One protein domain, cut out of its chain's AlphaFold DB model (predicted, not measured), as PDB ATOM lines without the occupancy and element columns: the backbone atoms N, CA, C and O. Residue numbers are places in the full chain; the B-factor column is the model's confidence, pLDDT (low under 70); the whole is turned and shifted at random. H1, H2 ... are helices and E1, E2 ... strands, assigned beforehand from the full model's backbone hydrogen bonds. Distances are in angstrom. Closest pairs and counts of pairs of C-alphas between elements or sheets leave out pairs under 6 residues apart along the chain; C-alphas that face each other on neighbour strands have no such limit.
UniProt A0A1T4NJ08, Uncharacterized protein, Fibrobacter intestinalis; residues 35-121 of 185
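What this domain is: This is residues 35 to 121 of the 185 residues of an uncharacterized protein of Fibrobacter intestinalis (UniProt A0A1T4NJ08). Four helices cluster with each helix meeting two others, H1 to H2 to H3 to H4 and back to H1, and a small two-stranded hairpin, E1 and E2, lies at one side, farthest from the middle. H1 runs side by side with both H2 and H4, opposite ways to each, while H3 crosses H4 steeply and meets H2 with residues 97 to 98. The printed part has 87 residues, with the order H1, E1, E2, H2, H3, H4; the sheet is antiparallel and the class is mostly helix. It is compact and rounded, with a radius of gyration of the C-alphas of 12.1 A and spans of 32 by 31 by 21 A.

Where its parts are: H1, residues 36 to 44, begins at C-alpha 36 (187.484, 122.025, 232.603) and is 12.0 A long. E1, residues 47 to 50, is 9.2 A long, and E2, residues 53 to 56, is 10.3 A. H2, residues 65 to 76, is 16.0 A long, and H3, residues 87 to 98, is 16.2 A. H4, residues 106 to 119, is 20.3 A long and ends at C-alpha 119 (192.534, 116.772, 235.346).

How they stand to each other: H1 touches H2 at a shallow tilt of 25 degrees, opposite ways; the closest C-alphas are those of Ala 44 and Tyr 72, 4.9 A apart. H1 touches H4 at a shallow tilt of 24 degrees, opposite ways, closest at the C-alphas of Ala 43 and Thr 112, 5.4 A. H3 touches H4 at a steep tilt of 57 degrees, closest at the C-alphas of Tyr 91 and Ala 113, 5.6 A. H2 and H4 are apart. In the hairpin of E1 and E2, N 48 and O 55 are within hydrogen-bond range at 2.8 A. In H1, H2 and H3 every O i to N i+4 pair is within hydrogen-bond range; in H4, 9 of 10 are.

The domain as a whole: The two C-alphas farthest apart are those of Asn 52 and Ala 85, 34.3 A. The printed part has no cut, and no link is long. The mean pLDDT of the printed part is 92.2, and residue 59 alone is under 70.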
ATOM      1  N   ASP A  35     191.413 124.587 234.052       95.25
ATOM      2  CA  ASP A  35     189.982 124.405 234.274       95.25
ATOM      3  C   ASP A  35     189.395 123.413 233.252       95.25
ATOM      4  O   ASP A  35     190.057 122.985 232.301       95.25
ATOM      5  N   LEU A  36     188.138 123.017 233.456       94.75
ATOM      6  CA  LEU A  36     187.484 122.025 232.603       94.75
ATOM      7  C   LEU A  36     187.400 122.481 231.136       94.75
ATOM      8  O   LEU A  36     187.595 121.669 230.230       94.75
ATOM      9  N   ASP A  37     187.153 123.767 230.886       96.12
ATOM     10  CA  ASP A  37     187.076 124.311 229.528       96.12
ATOM     11  C   ASP A  37     188.436 124.298 228.828       96.12
ATOM     12  O   ASP A  37     188.534 123.902 227.660       96.12
ATOM     13  N   GLY A  38     189.506 124.622 229.555       95.69
ATOM     14  CA  GLY A  38     190.876 124.455 229.101       95.69
ATOM     15  C   GLY A  38     191.185 122.999 228.764       95.69
ATOM     16  O   GLY A  38     191.734 122.727 227.696       95.69
ATOM     17  N   VAL A  39     190.794 122.041 229.611       95.44
ATOM     18  CA  VAL A  39     190.981 120.605 229.335       95.44
ATOM     19  C   VAL A  39     190.233 120.191 228.072       95.44
ATOM     20  O   VAL A  39     190.845 119.586 227.192       95.44
ATOM     21  N   LYS A  40     188.951 120.553 227.941       96.81
ATOM     22  CA  LYS A  40     188.130 120.259 226.755       96.81
ATOM     23  C   LYS A  40     188.775 120.798 225.482       96.81
ATOM     24  O   LYS A  40     188.899 120.065 224.504       96.81
ATOM     25  N   GLU A  41     189.219 122.055 225.490       96.56
ATOM     26  CA  GLU A  41     189.871 122.676 224.335       96.56
ATOM     27  C   GLU A  41     191.204 121.993 224.010       96.56
ATOM     28  O   GLU A  41     191.416 121.530 222.888       96.56
ATOM     29  N   LYS A  42     192.124 121.896 224.979       95.56
ATOM     30  CA  LYS A  42     193.463 121.353 224.720       95.56
ATOM     31  C   LYS A  42     193.407 119.872 224.341       95.56
ATOM     32  O   LYS A  42     194.104 119.481 223.403       95.56
ATOM     33  N   ALA A  43     192.546 119.081 224.987       94.25
ATOM     34  CA  ALA A  43     192.397 117.664 224.683       94.25
ATOM     35  C   ALA A  43     191.795 117.434 223.295       94.25
ATOM     36  O   ALA A  43     192.340 116.630 222.540       94.25
ATOM     37  N   ALA A  44     190.760 118.196 222.921       94.75
ATOM     38  CA  ALA A  44     190.149 118.105 221.597       94.75
ATOM     39  C   ALA A  44     191.143 118.367 220.462       94.75
ATOM     40  O   ALA A  44     191.139 117.670 219.453       94.75
ATOM     41  N   PHE A  45     192.030 119.351 220.640       93.38
ATOM     42  CA  PHE A  45     193.058 119.695 219.657       93.38
ATOM     43  C   PHE A  45     194.355 118.888 219.811       93.38
ATOM     44  O   PHE A  45     195.363 119.233 219.190       93.38
ATOM     45  N   ALA A  46     194.341 117.832 220.633       89.88
ATOM     46  CA  ALA A  46     195.493 116.988 220.933       89.88
ATOM     47  C   ALA A  46     196.742 117.802 221.312       89.88
ATOM     48  O   ALA A  46     197.847 117.518 220.851       89.88
ATOM     49  N   LYS A  47     196.572 118.870 222.100       90.19
ATOM     50  CA  LYS A  47     197.671 119.761 222.475       90.19
ATOM     51  C   LYS A  47     198.476 119.158 223.628       90.19
ATOM     52  O   LYS A  47     197.921 118.645 224.591       90.19
ATOM     53  N   CYS A  48     199.789 119.298 223.564       85.44
ATOM     54  CA  CYS A  48     200.724 119.000 224.642       85.44
ATOM     55  C   CYS A  48     201.460 120.283 225.039       85.44
ATOM     56  O   CYS A  48     201.680 121.170 224.203       85.44
ATOM     57  N   LYS A  49     201.806 120.406 226.320       84.88
ATOM     58  CA  LYS A  49     202.576 121.544 226.818       84.88
ATOM     59  C   LYS A  49     204.045 121.343 226.447       84.88
ATOM     60  O   LYS A  49     204.648 120.336 226.804       84.88
ATOM     61  N   LYS A  50     204.597 122.295 225.703       82.38
ATOM     62  CA  LYS A  50     206.020 122.414 225.370       82.38
ATOM     63  C   LYS A  50     206.559 123.694 226.029       82.38
ATOM     64  O   LYS A  50     205.778 124.501 226.534       82.38
ATOM     65  N   GLU A  51     207.874 123.899 225.992       80.69
ATOM     66  CA  GLU A  51     208.533 125.102 226.539       80.69
ATOM     67  C   GLU A  51     207.912 126.397 225.992       80.69
ATOM     68  O   GLU A  51     207.556 127.294 226.749       80.69
ATOM     69  N   ASN A  52     207.647 126.431 224.682       82.25
ATOM     70  CA  ASN A  52     207.066 127.583 223.980       82.25
ATOM     71  C   ASN A  52     205.524 127.551 223.915       82.25
ATOM     72  O   ASN A  52     204.927 128.085 222.979       82.25
ATOM     73  N   GLY A  53     204.865 126.871 224.859       85.12
ATOM     74  CA  GLY A  53     203.405 126.802 224.960       85.12
ATOM     75  C   GLY A  53     202.773 125.517 224.416       85.12
ATOM     76  O   GLY A  53     203.411 124.473 224.290       85.12
ATOM     77  N   TRP A  54     201.468 125.570 224.136       86.69
ATOM     78  CA  TRP A  54     200.673 124.402 223.748       86.69
ATOM     79  C   TRP A  54     200.754 124.128 222.247       86.69
ATOM     80  O   TRP A  54     200.316 124.948 221.440       86.69
ATOM     81  N   LYS A  55     201.240 122.945 221.867       86.25
ATOM     82  CA  LYS A  55     201.343 122.520 220.463       86.25
ATOM     83  C   LYS A  55     200.648 121.189 220.237       86.25
ATOM     84  O   LYS A  55     200.617 120.348 221.130       86.25
ATOM     85  N   LYS A  56     200.098 120.996 219.037       84.38
ATOM     86  CA  LYS A  56     199.515 119.714 218.629       84.38
ATOM     87  C   LYS A  56     200.569 118.613 218.749       84.38
ATOM     88  O   LYS A  56     201.712 118.801 218.337       84.38
ATOM     89  N   HIS A  57     200.179 117.498 219.345       79.25
ATOM     90  CA  HIS A  57     201.054 116.369 219.597       79.25
ATOM     91  C   HIS A  57     201.528 115.748 218.278       79.25
ATOM     92  O   HIS A  57     200.733 115.561 217.355       79.25
ATOM     93  N   GLU A  58     202.814 115.407 218.193       76.31
ATOM     94  CA  GLU A  58     203.463 114.925 216.963       76.31
ATOM     95  C   GLU A  58     202.780 113.661 216.421       76.31
ATOM     96  O   GLU A  58     202.457 113.588 215.236       76.31
ATOM     97  N   HIS A  59     202.421 112.717 217.303       68.94
ATOM     98  CA  HIS A  59     201.693 111.495 216.920       68.94
ATOM     99  C   HIS A  59     200.279 111.755 216.386       68.94
ATOM    100  O   HIS A  59     199.705 110.899 215.723       68.94
ATOM    101  N   GLN A  60     199.722 112.937 216.654       76.31
ATOM    102  CA  GLN A  60     198.373 113.314 216.242       76.31
ATOM    103  C   GLN A  60     198.378 114.299 215.069       76.31
ATOM    104  O   GLN A  60     197.313 114.706 214.606       76.31
ATOM    105  N   TYR A  61     199.554 114.676 214.543       80.31
ATOM    106  CA  TYR A  61     199.699 115.698 213.501       80.31
ATOM    107  C   TYR A  61     198.842 115.412 212.261       80.31
ATOM    108  O   TYR A  61     198.236 116.335 211.716       80.31
ATOM    109  N   ARG A  62     198.714 114.131 211.891       84.00
ATOM    110  CA  ARG A  62     197.938 113.659 210.735       84.00
ATOM    111  C   ARG A  62     196.416 113.715 210.914       84.00
ATOM    112  O   ARG A  62     195.718 113.563 209.921       84.00
ATOM    113  N   ILE A  63     195.888 113.947 212.123       85.81
ATOM    114  CA  ILE A  63     194.436 114.121 212.296       85.81
ATOM    115  C   ILE A  63     194.003 115.419 211.599       85.81
ATOM    116  O   ILE A  63     194.535 116.479 211.954       85.81
ATOM    117  N   PRO A  64     193.033 115.384 210.670       91.62
ATOM    118  CA  PRO A  64     192.524 116.586 210.021       91.62
ATOM    119  C   PRO A  64     191.964 117.594 211.030       91.62
ATOM    120  O   PRO A  64     191.288 117.228 211.993       91.62
ATOM    121  N   ASN A  65     192.201 118.887 210.802       92.06
ATOM    122  CA  ASN A  65     191.730 119.933 211.717       92.06
ATOM    123  C   ASN A  65     190.205 119.948 211.874       92.06
ATOM    124  O   ASN A  65     189.716 120.302 212.943       92.06
ATOM    125  N   ASP A  66     189.456 119.545 210.850       95.06
ATOM    126  CA  ASP A  66     187.997 119.512 210.930       95.06
ATOM    127  C   ASP A  66     187.491 118.406 211.859       95.06
ATOM    128  O   ASP A  66     186.544 118.642 212.606       95.06
ATOM    129  N   VAL A  67     188.186 117.264 211.934       94.75
ATOM    130  CA  VAL A  67     187.914 116.225 212.944       94.75
ATOM    131  C   VAL A  67     188.149 116.787 214.351       94.75
ATOM    132  O   VAL A  67     187.295 116.651 215.224       94.75
ATOM    133  N   LEU A  68     189.255 117.510 214.572       94.88
ATOM    134  CA  LEU A  68     189.548 118.128 215.877       94.88
ATOM    135  C   LEU A  68     188.491 119.168 216.282       94.88
ATOM    136  O   LEU A  68     188.104 119.236 217.448       94.88
ATOM    137  N   LYS A  69     187.991 119.966 215.329       96.62
ATOM    138  CA  LYS A  69     186.900 120.925 215.579       96.62
ATOM    139  C   LYS A  69     185.596 120.218 215.951       96.62
ATOM    140  O   LYS A  69     184.895 120.699 216.838       96.62
ATOM    141  N   GLN A  70     185.271 119.097 215.302       97.00
ATOM    142  CA  GLN A  70     184.091 118.298 215.647       97.00
ATOM    143  C   GLN A  70     184.205 117.731 217.064       97.00
ATOM    144  O   GLN A  70     183.293 117.912 217.870       97.00
ATOM    145  N   VAL A  71     185.362 117.158 217.404       97.19
ATOM    146  CA  VAL A  71     185.656 116.691 218.766       97.19
ATOM    147  C   VAL A  71     185.523 117.831 219.773       97.19
ATOM    148  O   VAL A  71     184.858 117.669 220.794       97.19
ATOM    149  N   TYR A  72     186.077 119.011 219.475       97.81
ATOM    150  CA  TYR A  72     185.944 120.175 220.349       97.81
ATOM    151  C   TYR A  72     184.486 120.597 220.533       97.81
ATOM    152  O   TYR A  72     184.081 120.868 221.658       97.81
ATOM    153  N   LYS A  73     183.674 120.610 219.470       97.75
ATOM    154  CA  LYS A  73     182.245 120.944 219.558       97.75
ATOM    155  C   LYS A  73     181.507 119.993 220.507       97.75
ATOM    156  O   LYS A  73     180.765 120.464 221.367       97.75
ATOM    157  N   CYS A  74     181.747 118.686 220.385       97.50
ATOM    158  CA  CYS A  74     181.159 117.673 221.261       97.50
ATOM    159  C   CYS A  74     181.608 117.845 222.719       97.50
ATOM    160  O   CYS A  74     180.773 117.869 223.619       97.50
ATOM    161  N   LEU A  75     182.913 118.016 222.959       97.44
ATOM    162  CA  LEU A  75     183.457 118.164 224.313       97.44
ATOM    163  C   LEU A  75     183.084 119.500 224.961       97.44
ATOM    164  O   LEU A  75     182.872 119.553 226.166       97.44
ATOM    165  N   LYS A  76     182.966 120.582 224.186       97.25
ATOM    166  CA  LYS A  76     182.543 121.894 224.691       97.25
ATOM    167  C   LYS A  76     181.117 121.843 225.235       97.25
ATOM    168  O   LYS A  76     180.879 122.342 226.329       97.25
ATOM    169  N   ALA A  77     180.205 121.214 224.493       95.75
ATOM    170  CA  ALA A  77     178.803 121.054 224.881       95.75
ATOM    171  C   ALA A  77     178.587 120.033 226.010       95.75
ATOM    172  O   ALA A  77     177.485 119.927 226.542       95.75
ATOM    173  N   TRP A  78     179.615 119.260 226.363       96.69
ATOM    174  CA  TRP A  78     179.517 118.247 227.398       96.69
ATOM    175  C   TRP A  78     179.506 118.876 228.792       96.69
ATOM    176  O   TRP A  78     180.504 119.453 229.227       96.69
ATOM    177  N   ASP A  79     178.399 118.725 229.513       95.12
ATOM    178  CA  ASP A  79     178.352 118.975 230.952       95.12
ATOM    179  C   ASP A  79     179.032 117.806 231.680       95.12
ATOM    180  O   ASP A  79     178.425 116.768 231.954       95.12
ATOM    181  N   ALA A  80     180.353 117.907 231.837       94.00
ATOM    182  CA  ALA A  80     181.147 116.822 232.387       94.00
ATOM    183  C   ALA A  80     180.928 116.722 233.907       94.00
ATOM    184  O   ALA A  80     180.948 117.752 234.586       94.00
ATOM    185  N   PRO A  81     180.777 115.503 234.457       94.25
ATOM    186  CA  PRO A  81     180.743 115.280 235.896       94.25
ATOM    187  C   PRO A  81     181.927 115.931 236.614       94.25
ATOM    188  O   PRO A  81     183.037 115.989 236.085       94.25
ATOM    189  N   LYS A  82     181.713 116.368 237.859       93.94
ATOM    190  CA  LYS A  82     182.796 116.909 238.700       93.94
ATOM    191  C   LYS A  82     183.866 115.864 239.016       93.94
ATOM    192  O   LYS A  82     185.017 116.219 239.257       93.94
ATOM    193  N   GLU A  83     183.481 114.594 239.017       95.50
ATOM    194  CA  GLU A  83     184.343 113.463 239.314       95.50
ATOM    195  C   GLU A  83     183.887 112.210 238.564       95.50
ATOM    196  O   GLU A  83     182.751 112.120 238.101       95.50
ATOM    197  N   PHE A  84     184.802 111.252 238.468       97.44
ATOM    198  CA  PHE A  84     184.588 109.917 237.921       97.44
ATOM    199  C   PHE A  84     185.170 108.909 238.911       97.44
ATOM    200  O   PHE A  84     186.209 109.181 239.521       97.44
ATOM    201  N   ALA A  85     184.543 107.744 239.046       96.25
ATOM    202  CA  ALA A  85     184.983 106.685 239.944       96.25
ATOM    203  C   ALA A  85     186.353 106.126 239.536       96.25
ATOM    204  O   ALA A  85     187.216 105.880 240.385       96.25
ATOM    205  N   ASP A  86     186.574 105.932 238.234       96.00
ATOM    206  CA  ASP A  86     187.854 105.492 237.696       96.00
ATOM    207  C   ASP A  86     188.083 105.914 236.233       96.00
ATOM    208  O   ASP A  86     187.273 106.587 235.592       96.00
ATOM    209  N   PHE A  87     189.254 105.543 235.708       94.88
ATOM    210  CA  PHE A  87     189.640 105.838 234.330       94.88
ATOM    211  C   PHE A  87     188.719 105.182 233.296       94.88
ATOM    212  O   PHE A  87     188.507 105.760 232.233       94.88
ATOM    213  N   ASP A  88     188.192 103.990 233.578       93.88
ATOM    214  CA  ASP A  88     187.381 103.249 232.616       93.88
ATOM    215  C   ASP A  88     185.983 103.877 232.495       93.88
ATOM    216  O   ASP A  88     185.419 103.909 231.400       93.88
ATOM    217  N   GLU A  89     185.442 104.441 233.580       96.56
ATOM    218  CA  GLU A  89     184.229 105.262 233.530       96.56
ATOM    219  C   GLU A  89     184.430 106.523 232.672       96.56
ATOM    220  O   GLU A  89     183.661 106.761 231.736       96.56
ATOM    221  N   LEU A  90     185.508 107.278 232.919       97.25
ATOM    222  CA  LEU A  90     185.876 108.442 232.106       97.25
ATOM    223  C   LEU A  90     186.032 108.067 230.622       97.25
ATOM    224  O   LEU A  90     185.538 108.771 229.738       97.25
ATOM    225  N   TYR A  91     186.715 106.955 230.341       95.81
ATOM    226  CA  TYR A  91     186.933 106.469 228.981       95.81
ATOM    227  C   TYR A  91     185.612 106.161 228.273       95.81
ATOM    228  O   TYR A  91     185.416 106.588 227.137       95.81
ATOM    229  N   LYS A  92     184.690 105.459 228.945       95.69
ATOM    230  CA  LYS A  92     183.369 105.114 228.398       95.69
ATOM    231  C   LYS A  92     182.521 106.349 228.120       95.69
ATOM    232  O   LYS A  92     181.843 106.392 227.096       95.69
ATOM    233  N   GLU A  93     182.549 107.355 228.992       97.81
ATOM    234  CA  GLU A  93     181.829 108.602 228.722       97.81
ATOM    235  C   GLU A  93     182.403 109.329 227.506       97.81
ATOM    236  O   GLU A  93     181.643 109.731 226.627       97.81
ATOM    237  N   LEU A  94     183.729 109.420 227.376       97.44
ATOM    238  CA  LEU A  94     184.349 109.992 226.178       97.44
ATOM    239  C   LEU A  94     184.018 109.180 224.918       97.44
ATOM    240  O   LEU A  94     183.685 109.767 223.887       97.44
ATOM    241  N   GLU A  95     184.034 107.848 224.996       96.69
ATOM    242  CA  GLU A  95     183.684 106.961 223.881       96.69
ATOM    243  C   GLU A  95     182.264 107.244 223.372       96.69
ATOM    244  O   GLU A  95     182.067 107.426 222.172       96.69
ATOM    245  N   LYS A  96     181.290 107.410 224.276       97.06
ATOM    246  CA  LYS A  96     179.907 107.773 223.918       97.06
ATOM    247  C   LYS A  96     179.793 109.129 223.217       97.06
ATOM    248  O   LYS A  96     178.820 109.348 222.496       97.06
ATOM    249  N   ARG A  97     180.714 110.071 223.459       96.69
ATOM    250  CA  ARG A  97     180.628 111.438 222.905       96.69
ATOM    251  C   ARG A  97     181.376 111.621 221.604       96.69
ATOM    252  O   ARG A  97     180.883 112.334 220.734       96.69
ATOM    253  N   ILE A  98     182.560 111.029 221.489       97.06
ATOM    254  CA  ILE A  98     183.448 111.269 220.346       97.06
ATOM    255  C   ILE A  98     183.811 109.996 219.585       97.06
ATOM    256  O   ILE A  98     184.333 110.098 218.483       97.06
ATOM    257  N   GLY A  99     183.521 108.809 220.127       94.88
ATOM    258  CA  GLY A  99     183.930 107.530 219.536       94.88
ATOM    259  C   GLY A  99     183.253 107.196 218.205       94.88
ATOM    260  O   GLY A  99     183.815 106.439 217.423       94.88
ATOM    261  N   ASN A 100     182.090 107.791 217.922       94.69
ATOM    262  CA  ASN A 100     181.367 107.601 216.660       94.69
ATOM    263  C   ASN A 100     181.690 108.672 215.604       94.69
ATOM    264  O   ASN A 100     181.110 108.650 214.521       94.69
ATOM    265  N   LEU A 101     182.558 109.641 215.915       95.12
ATOM    266  CA  LEU A 101     182.952 110.660 214.948       95.12
ATOM    267  C   LEU A 101     183.916 110.057 213.925       95.12
ATOM    268  O   LEU A 101     184.928 109.451 214.280       95.12
ATOM    269  N   GLU A 102     183.623 110.264 212.645       93.38
ATOM    270  CA  GLU A 102     184.505 109.831 211.569       93.38
ATOM    271  C   GLU A 102     185.895 110.474 211.722       93.38
ATOM    272  O   GLU A 102     186.035 111.674 211.969       93.38
ATOM    273  N   GLY A 103     186.940 109.652 211.622       89.62
ATOM    274  CA  GLY A 103     188.323 110.077 211.847       89.62
ATOM    275  C   GLY A 103     188.783 110.046 213.310       89.62
ATOM    276  O   GLY A 103     189.971 110.261 213.560       89.62
ATOM    277  N   VAL A 104     187.909 109.721 214.273       91.62
ATOM    278  CA  VAL A 104     188.302 109.469 215.671       91.62
ATOM    279  C   VAL A 104     188.593 107.982 215.869       91.62
ATOM    280  O   VAL A 104     187.706 107.157 216.056       91.62
ATOM    281  N   GLY A 105     189.878 107.631 215.833       89.00
ATOM    282  CA  GLY A 105     190.347 106.277 216.135       89.00
ATOM    283  C   GLY A 105     190.530 106.007 217.634       89.00
ATOM    284  O   GLY A 105     190.599 106.927 218.452       89.00
ATOM    285  N   SER A 106     190.715 104.732 217.989       88.25
ATOM    286  CA  SER A 106     190.927 104.275 219.376       88.25
ATOM    287  C   SER A 106     192.098 104.967 220.085       88.25
ATOM    288  O   SER A 106     191.985 105.286 221.268       88.25
ATOM    289  N   LEU A 107     193.180 105.260 219.352       85.81
ATOM    290  CA  LEU A 107     194.337 106.003 219.856       85.81
ATOM    291  C   LEU A 107     193.978 107.450 220.224       85.81
ATOM    292  O   LEU A 107     194.342 107.919 221.297       85.81
ATOM    293  N   MET A 108     193.235 108.160 219.368       89.62
ATOM    294  CA  MET A 108     192.810 109.534 219.659       89.62
ATOM    295  C   MET A 108     191.884 109.582 220.876       89.62
ATOM    296  O   MET A 108     192.023 110.467 221.726       89.62
ATOM    297  N   LEU A 109     190.950 108.633 220.964       92.75
ATOM    298  CA  LEU A 109     190.037 108.514 222.095       92.75
ATOM    299  C   LEU A 109     190.804 108.283 223.404       92.75
ATOM    300  O   LEU A 109     190.561 108.977 224.389       92.75
ATOM    301  N   TYR A 110     191.766 107.362 223.414       91.06
ATOM    302  CA  TYR A 110     192.572 107.082 224.602       91.06
ATOM    303  C   TYR A 110     193.499 108.226 224.989       91.06
ATOM    304  O   TYR A 110     193.546 108.584 226.163       91.06
ATOM    305  N   ASP A 111     194.167 108.867 224.031       89.69
ATOM    306  CA  ASP A 111     194.990 110.043 224.314       89.69
ATOM    307  C   ASP A 111     194.141 111.188 224.892       89.69
ATOM    308  O   ASP A 111     194.550 111.874 225.828       89.69
ATOM    309  N   THR A 112     192.927 111.382 224.368       93.75
ATOM    310  CA  THR A 112     191.947 112.318 224.942       93.75
ATOM    311  C   THR A 112     191.600 111.924 226.378       93.75
ATOM    312  O   THR A 112     191.666 112.764 227.275       93.75
ATOM    313  N   ALA A 113     191.313 110.646 226.630       94.88
ATOM    314  CA  ALA A 113     191.015 110.145 227.969       94.88
ATOM    315  C   ALA A 113     192.183 110.329 228.946       94.88
ATOM    316  O   ALA A 113     191.965 110.752 230.076       94.88
ATOM    317  N   LEU A 114     193.429 110.106 228.520       92.19
ATOM    318  CA  LEU A 114     194.617 110.345 229.341       92.19
ATOM    319  C   LEU A 114     194.764 111.820 229.741       92.19
ATOM    320  O   LEU A 114     195.159 112.104 230.873       92.19
ATOM    321  N   ARG A 115     194.421 112.755 228.850       93.31
ATOM    322  CA  ARG A 115     194.444 114.201 229.127       93.31
ATOM    323  C   ARG A 115     193.396 114.605 230.155       93.31
ATOM    324  O   ARG A 115     193.727 115.295 231.119       93.31
ATOM    325  N   PHE A 116     192.167 114.116 230.010       95.44
ATOM    326  CA  PHE A 116     191.126 114.307 231.023       95.44
ATOM    327  C   PHE A 116     191.479 113.617 232.344       95.44
ATOM    328  O   PHE A 116     191.278 114.185 233.412       95.44
ATOM    329  N   ALA A 117     192.084 112.430 232.299       94.19
ATOM    330  CA  ALA A 117     192.499 111.710 233.494       94.19
ATOM    331  C   ALA A 117     193.534 112.495 234.309       94.19
ATOM    332  O   ALA A 117     193.545 112.395 235.530       94.19
ATOM    333  N   LYS A 118     194.370 113.331 233.675       93.00
ATOM    334  CA  LYS A 118     195.261 114.246 234.405       93.00
ATOM    335  C   LYS A 118     194.503 115.308 235.195       93.00
ATOM    336  O   LYS A 118     194.924 115.611 236.307       93.00
ATOM    337  N   TYR A 119     193.412 115.835 234.647       94.38
ATOM    338  CA  TYR A 119     192.534 116.772 235.346       94.38
ATOM    339  C   TYR A 119     191.814 116.094 236.521       94.38
ATOM    340  O   TYR A 119     191.927 116.550 237.655       94.38
ATOM    341  N   TYR A 120     191.202 114.929 236.286       95.06
ATOM    342  CA  TYR A 120     190.491 114.155 237.316       95.06
ATOM    343  C   TYR A 120     191.400 113.340 238.252       95.06
ATOM    344  O   TYR A 120     190.912 112.643 239.133       95.06
ATOM    345  N   ARG A 121     192.728 113.408 238.079       93.69
ATOM    346  CA  ARG A 121     193.732 112.650 238.858       93.69
ATOM    347  C   ARG A 121     193.550 111.125 238.803       93.69
ATOM    348  O   ARG A 121     193.900 110.409 239.739       93.69
TER     349      ARG A 121